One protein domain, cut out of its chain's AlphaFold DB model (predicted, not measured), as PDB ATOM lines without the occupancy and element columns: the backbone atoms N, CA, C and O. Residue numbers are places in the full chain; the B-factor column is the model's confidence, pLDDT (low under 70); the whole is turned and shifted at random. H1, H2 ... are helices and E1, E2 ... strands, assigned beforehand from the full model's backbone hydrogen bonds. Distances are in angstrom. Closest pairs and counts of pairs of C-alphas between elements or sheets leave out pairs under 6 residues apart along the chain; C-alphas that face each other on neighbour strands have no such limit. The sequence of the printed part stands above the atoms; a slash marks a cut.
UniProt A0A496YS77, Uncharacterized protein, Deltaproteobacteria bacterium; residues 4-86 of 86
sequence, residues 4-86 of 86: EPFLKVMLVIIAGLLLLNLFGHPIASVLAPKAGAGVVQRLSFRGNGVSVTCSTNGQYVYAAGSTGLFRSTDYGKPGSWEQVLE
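AT A GLANCE: This is residues 4 to 86 of the 86 residues of an uncharacterized protein of Deltaproteobacteria bacterium (UniProt A0A496YS77). A small head, built on one twisted four-stranded sheet, E1 to E4, makes one end, and a lone helix, H1, sticks out far from it on a long arm. Residues 4 to 36 stand free, with H1 at the far end, and this arm makes most of the length. The printed part has 83 residues, with one named helix followed by four named strands, in the sheet order E1 - E2 - E3 - E4, antiparallel throughout. The class is mixed, helices and strands, with under half of the residues in named elements. The whole is extended, with a radius of gyration of the C-alphas of 22.4 A and spans of 72 by 31 by 20 A.

IN THESE COORDINATES: Find C-alpha 51 at (-32.584, 92.947, 212.379), where E1, residues 51 to 54, begins. E2 is residues 61 to 65, E3 is residues 68 to 72, 13.5 A long, and E4 is residues 81 to 85, ending at C-alpha 85 at (-44.292, 85.970, 207.441). Look back to C-alpha 4 at (-29.585, 95.154, 275.659): from there H1, residues 4 to 24, runs 29.6 A.

HOW THE PARTS SIT: The strands form a meander, each the antiparallel neighbour of the one before, with E1 and E4 as edge strands. In the hairpin E1 and E2, at 169 degrees, find N 53 and O 62 3.0 A apart. In the hairpin E2 and E3, N 70 and O 63 are 2.8 A apart; in the hairpin E3 and E4, at 143 degrees, N 71 and O 82 are 2.8 A apart. The sheet is only just strongly twisted, its C-alphas up to 4.1 A off the best plane. H1 is not on the sheet, with 0 pairs of C-alphas within 10 A; in H1 every O i to N i+4 pair is within hydrogen-bond range.

THE WHOLE: The C-alphas farthest apart, those of Glu 4 and Glu 86, are 72.8 A apart. The printed part has no cut; H1 to E1 is a long link of 26 residues. Residues 24 to 49 are under 70 in pLDDT.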
ATOM      1  N   GLU A   4     -30.148  96.498 275.851       80.19
ATOM      2  CA  GLU A   4     -29.585  95.154 275.659       80.19
ATOM      3  C   GLU A   4     -30.551  94.138 275.029       80.19
ATOM      4  O   GLU A   4     -30.163  93.510 274.042       80.19
ATOM      5  N   PRO A   5     -31.802  93.969 275.512       82.81
ATOM      6  CA  PRO A   5     -32.732  93.046 274.863       82.81
ATOM      7  C   PRO A   5     -33.117  93.531 273.462       82.81
ATOM      8  O   PRO A   5     -33.230  92.721 272.549       82.81
ATOM      9  N   PHE A   6     -33.238  94.847 273.263       83.12
ATOM     10  CA  PHE A   6     -33.533  95.430 271.954       83.12
ATOM     11  C   PHE A   6     -32.413  95.173 270.938       83.12
ATOM     12  O   PHE A   6     -32.685  94.732 269.825       83.12
ATOM     13  N   LEU A   7     -31.153  95.382 271.333       88.06
ATOM     14  CA  LEU A   7     -30.001  95.173 270.458       88.06
ATOM     15  C   LEU A   7     -29.870  93.700 270.047       88.06
ATOM     16  O   LEU A   7     -29.621  93.418 268.879       88.06
ATOM     17  N   LYS A   8     -30.101  92.760 270.976       88.31
ATOM     18  CA  LYS A   8     -30.090  91.318 270.681       88.31
ATOM     19  C   LYS A   8     -31.181  90.931 269.682       88.31
ATOM     20  O   LYS A   8     -30.892  90.235 268.715       88.31
ATOM     21  N   VAL A   9     -32.409  91.416 269.879       92.94
ATOM     22  CA  VAL A   9     -33.529  91.146 268.962       92.94
ATOM     23  C   VAL A   9     -33.251  91.723 267.575       92.94
ATOM     24  O   VAL A   9     -33.419  91.032 266.575       92.94
ATOM     25  N   MET A  10     -32.759  92.960 267.505       93.12
ATOM     26  CA  MET A  10     -32.426  93.608 266.238       93.12
ATOM     27  C   MET A  10     -31.327  92.851 265.481       93.12
ATOM     28  O   MET A  10     -31.430  92.668 264.272       93.12
ATOM     29  N   LEU A  11     -30.308  92.353 266.188       95.00
ATOM     30  CA  LEU A  11     -29.211  91.593 265.588       95.00
ATOM     31  C   LEU A  11     -29.690  90.235 265.049       95.00
ATOM     32  O   LEU A  11     -29.298  89.849 263.951       95.00
ATOM     33  N   VAL A  12     -30.603  89.559 265.757       95.88
ATOM     34  CA  VAL A  12     -31.246  88.321 265.276       95.88
ATOM     35  C   VAL A  12     -32.081  88.578 264.019       95.88
ATOM     36  O   VAL A  12     -32.001  87.802 263.069       95.88
ATOM     37  N   ILE A  13     -32.839  89.677 263.974       95.00
ATOM     38  CA  ILE A  13     -33.641  90.046 262.797       95.00
ATOM     39  C   ILE A  13     -32.737  90.334 261.595       95.00
ATOM     40  O   ILE A  13     -32.978  89.802 260.515       95.00
ATOM     41  N   ILE A  14     -31.679  91.131 261.776       94.44
ATOM     42  CA  ILE A  14     -30.727  91.455 260.704       94.44
ATOM     43  C   ILE A  14     -30.046  90.183 260.186       94.44
ATOM     44  O   ILE A  14     -29.980  89.979 258.977       94.44
ATOM     45  N   ALA A  15     -29.594  89.299 261.080       94.94
ATOM     46  CA  ALA A  15     -28.999  88.023 260.693       94.94
ATOM     47  C   ALA A  15     -29.990  87.138 259.917       94.94
ATOM     48  O   ALA A  15     -29.628  86.561 258.894       94.94
ATOM     49  N   GLY A  16     -31.252  87.076 260.353       94.25
ATOM     50  CA  GLY A  16     -32.311  86.342 259.660       94.25
ATOM     51  C   GLY A  16     -32.601  86.895 258.264       94.25
ATOM     52  O   GLY A  16     -32.681  86.129 257.306       94.25
ATOM     53  N   LEU A  17     -32.694  88.221 258.125       89.38
ATOM     54  CA  LEU A  17     -32.897  88.888 256.835       89.38
ATOM     55  C   LEU A  17     -31.715  88.675 255.883       89.38
ATOM     56  O   LEU A  17     -31.929  88.453 254.695       89.38
ATOM     57  N   LEU A  18     -30.480  88.693 256.391       87.44
ATOM     58  CA  LEU A  18     -29.283  88.416 255.591       87.44
ATOM     59  C   LEU A  18     -29.234  86.959 255.124       87.44
ATOM     60  O   LEU A  18     -28.921  86.711 253.964       87.44
ATOM     61  N   LEU A  19     -29.597  86.003 255.981       86.69
ATOM     62  CA  LEU A  19     -29.705  84.593 255.594       86.69
ATOM     63  C   LEU A  19     -30.803  84.394 254.541       86.69
ATOM     64  O   LEU A  19     -30.570  83.745 253.526       86.69
ATOM     65  N   LEU A  20     -31.972  85.010 254.725       82.12
ATOM     66  CA  LEU A  20     -33.045  85.011 253.725       82.12
ATOM     67  C   LEU A  20     -32.609  85.651 252.404       82.12
ATOM     68  O   LEU A  20     -33.011  85.176 251.350       82.12
ATOM     69  N   ASN A  21     -31.789  86.700 252.429       79.19
ATOM     70  CA  ASN A  21     -31.264  87.319 251.216       79.19
ATOM     71  C   ASN A  21     -30.240  86.412 250.509       79.19
ATOM     72  O   ASN A  21     -30.309  86.251 249.294       79.19
ATOM     73  N   LEU A  22     -29.367  85.751 251.277       74.94
ATOM     74  CA  LEU A  22     -28.341  84.841 250.764       74.94
ATOM     75  C   LEU A  22     -28.937  83.556 250.162       74.94
ATOM     76  O   LEU A  22     -28.454  83.076 249.141       74.94
ATOM     77  N   PHE A  23     -29.994  83.013 250.774       73.44
ATOM     78  CA  PHE A  23     -30.657  81.777 250.333       73.44
ATOM     79  C   PHE A  23     -31.936  82.008 249.515       73.44
ATOM     80  O   PHE A  23     -32.475  81.069 248.934       73.44
ATOM     81  N   GLY A  24     -32.436  83.246 249.465       62.53
ATOM     82  CA  GLY A  24     -33.605  83.654 248.684       62.53
ATOM     83  C   GLY A  24     -33.274  84.028 247.241       62.53
ATOM     84  O   GLY A  24     -34.181  84.181 246.425       62.53
ATOM     85  N   HIS A  25     -31.989  84.148 246.891       58.88
ATOM     86  CA  HIS A  25     -31.574  84.038 245.496       58.88
ATOM     87  C   HIS A  25     -31.755  82.578 245.083       58.88
ATOM     88  O   HIS A  25     -31.198  81.694 245.735       58.88
ATOM     89  N   PRO A  26     -32.549  82.285 244.044       54.25
ATOM     90  CA  PRO A  26     -32.816  80.911 243.684       54.25
ATOM     91  C   PRO A  26     -31.492  80.222 243.334       54.25
ATOM     92  O   PRO A  26     -30.891  80.476 242.292       54.25
ATOM     93  N   ILE A  27     -31.097  79.244 244.156       52.59
ATOM     94  CA  ILE A  27     -30.077  78.220 243.847       52.59
ATOM     95  C   ILE A  27     -30.535  77.345 242.649       52.59
ATOM     96  O   ILE A  27     -29.901  76.362 242.270       52.59
ATOM     97  N   ALA A  28     -31.623  77.736 241.977       50.38
ATOM     98  CA  ALA A  28     -32.076  77.217 240.701       50.38
ATOM     99  C   ALA A  28     -31.007  77.285 239.602       50.38
ATOM    100  O   ALA A  28     -31.210  76.666 238.575       50.38
ATOM    101  N   SER A  29     -29.865  77.960 239.782       52.22
ATOM    102  CA  SER A  29     -28.741  77.827 238.845       52.22
ATOM    103  C   SER A  29     -28.029  76.469 238.929       52.22
ATOM    104  O   SER A  29     -27.468  76.035 237.928       52.22
ATOM    105  N   VAL A  30     -28.011  75.808 240.093       54.56
ATOM    106  CA  VAL A  30     -27.260  74.548 240.302       54.56
ATOM    107  C   VAL A  30     -28.159  73.324 240.116       54.56
ATOM    108  O   VAL A  30     -27.708  72.283 239.649       54.56
ATOM    109  N   LEU A  31     -29.448  73.474 240.432       53.47
ATOM    110  CA  LEU A  31     -30.498  72.476 240.194       53.47
ATOM    111  C   LEU A  31     -31.357  72.794 238.963       53.47
ATOM    112  O   LEU A  31     -32.348  72.100 238.732       53.47
ATOM    113  N   ALA A  32     -31.000  73.815 238.168       50.94
ATOM    114  CA  ALA A  32     -31.588  73.984 236.844       50.94
ATOM    115  C   ALA A  32     -31.428  72.642 236.129       50.94
ATOM    116  O   ALA A  32     -30.292  72.164 236.031       50.94
ATOM    117  N   PRO A  33     -32.515  72.010 235.654       51.69
ATOM    118  CA  PRO A  33     -32.379  70.837 234.815       51.69
ATOM    119  C   PRO A  33     -31.462  71.254 233.673       51.69
ATOM    120  O   PRO A  33     -31.823  72.146 232.908       51.69
ATOM    121  N   LYS A  34     -30.243  70.688 233.669       53.47
ATOM    122  CA  LYS A  34     -29.161  70.875 232.698       53.47
ATOM    123  C   LYS A  34     -29.791  71.211 231.368       53.47
ATOM    124  O   LYS A  34     -30.321  70.262 230.800       53.47
ATOM    125  N   ALA A  35     -29.825  72.509 231.011       55.38
ATOM    126  CA  ALA A  35     -30.752  73.095 230.040       55.38
ATOM    127  C   ALA A  35     -31.214  72.009 229.086       55.38
ATOM    128  O   ALA A  35     -30.468  71.631 228.176       55.38
ATOM    129  N   GLY A  36     -32.350  71.381 229.426       53.12
ATOM    130  CA  GLY A  36     -32.866  70.315 228.593       53.12
ATOM    131  C   GLY A  36     -32.924  70.941 227.219       53.12
ATOM    132  O   GLY A  36     -33.320  72.106 227.116       53.12
ATOM    133  N   ALA A  37     -32.454  70.245 226.191       53.03
ATOM    134  CA  ALA A  37     -32.718  70.652 224.825       53.03
ATOM    135  C   ALA A  37     -34.239  70.548 224.606       53.03
ATOM    136  O   ALA A  37     -34.723  69.671 223.899       53.03
ATOM    137  N   GLY A  38     -35.009  71.398 225.293       55.75
ATOM    138  CA  GLY A  38     -36.359  71.757 224.955       55.75
ATOM    139  C   GLY A  38     -36.223  72.242 223.540       55.75
ATOM    140  O   GLY A  38     -35.408  73.132 223.292       55.75
ATOM    141  N   VAL A  39     -36.871  71.489 222.652       54.59
ATOM    142  CA  VAL A  39     -36.887  71.623 221.200       54.59
ATOM    143  C   VAL A  39     -36.190  72.910 220.791       54.59
ATOM    144  O   VAL A  39     -36.777  73.987 220.887       54.59
ATOM    145  N   VAL A  40     -34.903  72.812 220.430       57.78
ATOM    146  CA  VAL A  40     -34.197  73.957 219.862       57.78
ATOM    147  C   VAL A  40     -34.986  74.275 218.615       57.78
ATOM    148  O   VAL A  40     -34.901  73.548 217.625       57.78
ATOM    149  N   GLN A  41     -35.829  75.295 218.698       58.56
ATOM    150  CA  GLN A  41     -36.567  75.749 217.551       58.56
ATOM    151  C   GLN A  41     -35.504  76.165 216.547       58.56
ATOM    152  O   GLN A  41     -34.780  77.141 216.755       58.56
ATOM    153  N   ARG A  42     -35.323  75.345 215.509       59.12
ATOM    154  CA  ARG A  42     -34.336  75.580 214.460       59.12
ATOM    155  C   ARG A  42     -34.874  76.670 213.546       59.12
ATOM    156  O   ARG A  42     -35.191  76.422 212.390       59.12
ATOM    157  N   LEU A  43     -34.991  77.877 214.087       63.88
ATOM    158  CA  LEU A  43     -35.156  79.065 213.279       63.88
ATOM    159  C   LEU A  43     -33.811  79.368 212.647       63.88
ATOM    160  O   LEU A  43     -32.825  79.693 213.311       63.88
ATOM    161  N   SER A  44     -33.759  79.186 211.340       63.16
ATOM    162  CA  SER A  44     -32.620  79.596 210.548       63.16
ATOM    163  C   SER A  44     -32.718  81.103 210.326       63.16
ATOM    164  O   SER A  44     -33.210  81.539 209.294       63.16
ATOM    165  N   PHE A  45     -32.191  81.906 211.256       66.69
ATOM    166  CA  PHE A  45     -31.905  83.331 211.019       66.69
ATOM    167  C   PHE A  45     -30.689  83.497 210.085       66.69
ATOM    168  O   PHE A  45     -29.755  84.242 210.374       66.69
ATOM    169  N   ARG A  46     -30.618  82.706 209.010       59.75
ATOM    170  CA  ARG A  46     -29.490  82.703 208.075       59.75
ATOM    171  C   ARG A  46     -29.769  83.700 206.966       59.75
ATOM    172  O   ARG A  46     -30.829  83.626 206.361       59.75
ATOM    173  N   GLY A  47     -28.799  84.571 206.697       60.38
ATOM    174  CA  GLY A  47     -28.864  85.604 205.665       60.38
ATOM    175  C   GLY A  47     -27.986  86.807 206.004       60.38
ATOM    176  O   GLY A  47     -27.590  86.988 207.154       60.38
ATOM    177  N   ASN A  48     -27.693  87.645 205.008       56.56
ATOM    178  CA  ASN A  48     -27.093  88.958 205.237       56.56
ATOM    179  C   ASN A  48     -28.203  89.923 205.672       56.56
ATOM    180  O   ASN A  48     -29.103  90.202 204.887       56.56
ATOM    181  N   GLY A  49     -28.139  90.422 206.908       58.97
ATOM    182  CA  GLY A  49     -29.127  91.357 207.450       58.97
ATOM    183  C   GLY A  49     -30.152  90.674 208.349       58.97
ATOM    184  O   GLY A  49     -31.281  90.416 207.943       58.97
ATOM    185  N   VAL A  50     -29.748  90.404 209.590       80.69
ATOM    186  CA  VAL A  50     -30.685  90.102 210.675       80.69
ATOM    187  C   VAL A  50     -30.925  91.398 211.433       80.69
ATOM    188  O   VAL A  50     -29.973  92.035 211.883       80.69
ATOM    189  N   SER A  51     -32.186  91.802 211.558       85.62
ATOM    190  CA  SER A  51     -32.584  92.947 212.379       85.62
ATOM    191  C   SER A  51     -33.493  92.480 213.503       85.62
ATOM    192  O   SER A  51     -34.324  91.592 213.307       85.62
ATOM    193  N   VAL A  52     -33.331  93.078 214.679       90.50
ATOM    194  CA  VAL A  52     -34.158  92.813 215.853       90.50
ATOM    195  C   VAL A  52     -34.720  94.126 216.378       90.50
ATOM    196  O   VAL A  52     -34.020  95.136 216.432       90.50
ATOM    197  N   THR A  53     -35.988  94.110 216.769       93.50
ATOM    198  CA  THR A  53     -36.642  95.234 217.440       93.50
ATOM    199  C   THR A  53     -37.505  94.727 218.585       93.50
ATOM    200  O   THR A  53     -37.976  93.585 218.566       93.50
ATOM    201  N   CYS A  54     -37.710  95.571 219.589       95.25
ATOM    202  CA  CYS A  54     -38.589  95.280 220.704       95.25
ATOM    203  C   CYS A  54     -39.472  96.479 221.055       95.25
ATOM    204  O   CYS A  54     -39.104  97.637 220.848       95.25
ATOM    205  N   SER A  55     -40.657  96.200 221.596       92.62
ATOM    206  CA  SER A  55     -41.487  97.225 222.221       92.62
ATOM    207  C   SER A  55     -40.804  97.773 223.474       92.62
ATOM    208  O   SER A  55     -39.997  97.099 224.108       92.62
ATOM    209  N   THR A  56     -41.175  98.985 223.891       93.50
ATOM    210  CA  THR A  56     -40.592  99.653 225.069       93.50
ATOM    211  C   THR A  56     -40.683  98.817 226.352       93.50
ATOM    212  O   THR A  56     -39.812  98.907 227.209       93.50
ATOM    213  N   ASN A  57     -41.719  97.983 226.480       88.75
ATOM    214  CA  ASN A  57     -41.920  97.075 227.611       88.75
ATOM    215  C   ASN A  57     -41.320  95.667 227.400       88.75
ATOM    216  O   ASN A  57     -41.537  94.788 228.228       88.75
ATOM    217  N   GLY A  58     -40.632  95.420 226.281       86.69
ATOM    218  CA  GLY A  58     -40.026  94.131 225.930       86.69
ATOM    219  C   GLY A  58     -41.009  93.006 225.588       86.69
ATOM    220  O   GLY A  58     -40.571  91.910 225.249       86.69
ATOM    221  N   GLN A  59     -42.320  93.251 225.667       88.81
ATOM    222  CA  GLN A  59     -43.359  92.240 225.452       88.81
ATOM    223  C   GLN A  59     -43.402  91.734 224.009       88.81
ATOM    224  O   GLN A  59     -43.642  90.552 223.775       88.81
ATOM    225  N   TYR A  60     -43.175  92.622 223.044       89.94
ATOM    226  CA  TYR A  60     -43.152  92.282 221.633       89.94
ATOM    227  C   TYR A  60     -41.717  92.332 221.142       89.94
ATOM    228  O   TYR A  60     -41.110  93.400 221.141       89.94
ATOM    229  N   VAL A  61     -41.188  91.192 220.707       94.38
ATOM    230  CA  VAL A  61     -39.858  91.101 220.102       94.38
ATOM    231  C   VAL A  61     -40.012  90.516 218.710       94.38
ATOM    232  O   VAL A  61     -40.624  89.460 218.547       94.38
ATOM    233  N   TYR A  62     -39.458  91.204 217.717       93.12
ATOM    234  CA  TYR A  62     -39.477  90.771 216.326       93.12
ATOM    235  C   TYR A  62     -38.058  90.631 215.800       93.12
ATOM    236  O   TYR A  62     -37.204  91.476 216.070       93.12
ATOM    237  N   ALA A  63     -37.832  89.578 215.025       90.56
ATOM    238  CA  ALA A  63     -36.593  89.333 214.310       90.56
ATOM    239  C   ALA A  63     -36.906  89.152 212.824       90.56
ATOM    240  O   ALA A  63     -37.684  88.274 212.454       90.56
ATOM    241  N   ALA A  64     -36.312  89.987 211.978       88.62
ATOM    242  CA  ALA A  64     -36.403  89.874 210.530       88.62
ATOM    243  C   ALA A  64     -35.107  89.260 209.997       88.62
ATOM    244  O   ALA A  64     -34.017  89.745 210.312       88.62
ATOM    245  N   GLY A  65     -35.231  88.197 209.208       83.94
ATOM    246  CA  GLY A  65     -34.135  87.599 208.453       83.94
ATOM    247  C   GLY A  65     -34.502  87.486 206.976       83.94
ATOM    248  O   GLY A  65     -35.623  87.783 206.576       83.94
ATOM    249  N   SER A  66     -33.573  87.011 206.146       79.75
ATOM    250  CA  SER A  66     -33.810  86.886 204.698       79.75
ATOM    251  C   SER A  66     -34.849  85.829 204.311       79.75
ATOM    252  O   SER A  66     -35.190  85.722 203.141       79.75
ATOM    253  N   THR A  67     -35.295  85.013 205.264       79.44
ATOM    254  CA  THR A  67     -36.264  83.927 205.057       79.44
ATOM    255  C   THR A  67     -37.604  84.196 205.739       79.44
ATOM    256  O   THR A  67     -38.385  83.260 205.894       79.44
ATOM    257  N   GLY A  68     -37.804  85.406 206.272       85.50
ATOM    258  CA  GLY A  68     -39.070  85.786 206.882       85.50
ATOM    259  C   GLY A  68     -38.966  86.631 208.147       85.50
ATOM    260  O   GLY A  68     -37.887  87.011 208.620       85.50
ATOM    261  N   LEU A  69     -40.143  86.909 208.706       89.00
ATOM    262  CA  LEU A  69     -40.337  87.653 209.943       89.00
ATOM    263  C   LEU A  69     -40.760  86.706 211.064       89.00
ATOM    264  O   LEU A  69     -41.734  85.965 210.936       89.00
ATOM    265  N   PHE A  70     -40.072  86.797 212.195       90.44
ATOM    266  CA  PHE A  70     -40.330  85.995 213.381       90.44
ATOM    267  C   PHE A  70     -40.750  86.890 214.545       90.44
ATOM    268  O   PHE A  70     -40.192  87.971 214.741       90.44
ATOM    269  N   ARG A  71     -41.711  86.427 215.343       92.31
ATOM    270  CA  ARG A  71     -42.184  87.079 216.569       92.31
ATOM    271  C   ARG A  71     -41.903  86.183 217.764       92.31
ATOM    272  O   ARG A  71     -42.133  84.983 217.689       92.31
ATOM    273  N   SER A  72     -41.430  86.747 218.869       92.19
ATOM    274  CA  SER A  72     -41.379  86.031 220.144       92.19
ATOM    275  C   SER A  72     -42.699  86.168 220.900       92.19
ATOM    276  O   SER A  72     -43.291  87.245 220.950       92.19
ATOM    277  N   THR A  73     -43.120  85.075 221.527       90.88
ATOM    278  CA  THR A  73     -44.302  84.980 222.394       90.88
ATOM    279  C   THR A  73     -43.962  85.064 223.885       90.88
ATOM    280  O   THR A  73     -44.865  85.163 224.711       90.88
ATOM    281  N   ASP A  74     -42.673  85.056 224.244       91.50
ATOM    282  CA  ASP A  74     -42.204  85.090 225.634       91.50
ATOM    283  C   ASP A  74     -40.883  85.869 225.750       91.50
ATOM    284  O   ASP A  74     -39.823  85.300 226.006       91.50
ATOM    285  N   TYR A  75     -40.938  87.186 225.523       91.31
ATOM    286  CA  TYR A  75     -39.840  88.131 225.800       91.31
ATOM    287  C   TYR A  75     -38.470  87.744 225.197       91.31
ATOM    288  O   TYR A  75     -37.419  87.997 225.783       91.31
ATOM    289  N   GLY A  76     -38.458  87.104 224.027       86.88
ATOM    290  CA  GLY A  76     -37.243  86.665 223.336       86.88
ATOM    291  C   GLY A  76     -36.659  85.336 223.825       86.88
ATOM    292  O   GLY A  76     -35.569  84.962 223.385       86.88
ATOM    293  N   LYS A  77     -37.347  84.591 224.704       86.94
ATOM    294  CA  LYS A  77     -36.837  83.312 225.219       86.94
ATOM    295  C   LYS A  77     -36.628  82.284 224.099       86.94
ATOM    296  O   LYS A  77     -37.419  82.225 223.150       86.94
ATOM    297  N   PRO A  78     -35.595  81.430 224.192       81.81
ATOM    298  CA  PRO A  78     -35.409  80.324 223.256       81.81
ATOM    299  C   PRO A  78     -36.663  79.443 223.157       81.81
ATOM    300  O   PRO A  78     -37.293  79.153 224.168       81.81
ATOM    301  N   GLY A  79     -37.028  79.030 221.940       82.75
ATOM    302  CA  GLY A  79     -38.205  78.183 221.692       82.75
ATOM    303  C   GLY A  79     -39.564  78.891 221.764       82.75
ATOM    304  O   GLY A  79     -40.582  78.241 221.564       82.75
ATOM    305  N   SER A  80     -39.593  80.202 222.028       87.81
ATOM    306  CA  SER A  80     -40.828  81.001 222.074       87.81
ATOM    307  C   SER A  80     -41.131  81.743 220.773       87.81
ATOM    308  O   SER A  80     -41.967  82.646 220.753       87.81
ATOM    309  N   TRP A  81     -40.408  81.447 219.701       88.31
ATOM    310  CA  TRP A  81     -40.519  82.208 218.471       88.31
ATOM    311  C   TRP A  81     -41.548  81.566 217.548       88.31
ATOM    312  O   TRP A  81     -41.793  80.367 217.584       88.31
ATOM    313  N   GLU A  82     -42.144  82.349 216.676       89.06
ATOM    314  CA  GLU A  82     -43.033  81.852 215.636       89.06
ATOM    315  C   GLU A  82     -42.809  82.662 214.370       89.06
ATOM    316  O   GLU A  82     -42.495  83.854 214.427       89.06
ATOM    317  N   GLN A  83     -42.923  82.006 213.223       88.25
ATOM    318  CA  GLN A  83     -42.839  82.690 211.946       88.25
ATOM    319  C   GLN A  83     -44.187  83.343 211.651       88.25
ATOM    320  O   GLN A  83     -45.223  82.685 211.686       88.25
ATOM    321  N   VAL A  84     -44.160  84.646 211.393       90.62
ATOM    322  CA  VAL A  84     -45.346  85.459 211.099       90.62
ATOM    323  C   VAL A  84     -45.472  85.712 209.599       90.62
ATOM    324  O   VAL A  84     -46.582  85.870 209.098       90.62
ATOM    325  N   LEU A  85     -44.345  85.746 208.884       84.94
ATOM    326  CA  LEU A  85     -44.292  85.970 207.441       84.94
ATOM    327  C   LEU A  85     -43.092  85.228 206.829       84.94
ATOM    328  O   LEU A  85     -42.055  85.112 207.488       84.94
ATOM    329  N   GLU A  86     -43.244  84.736 205.598       77.56
ATOM    330  CA  GLU A  86     -42.167  84.189 204.749       77.56
ATOM    331  C   GLU A  86     -41.497  85.276 203.903       77.56
ATOM    332  O   GLU A  86     -42.221  86.163 203.395       77.56
TER     333      GLU A  86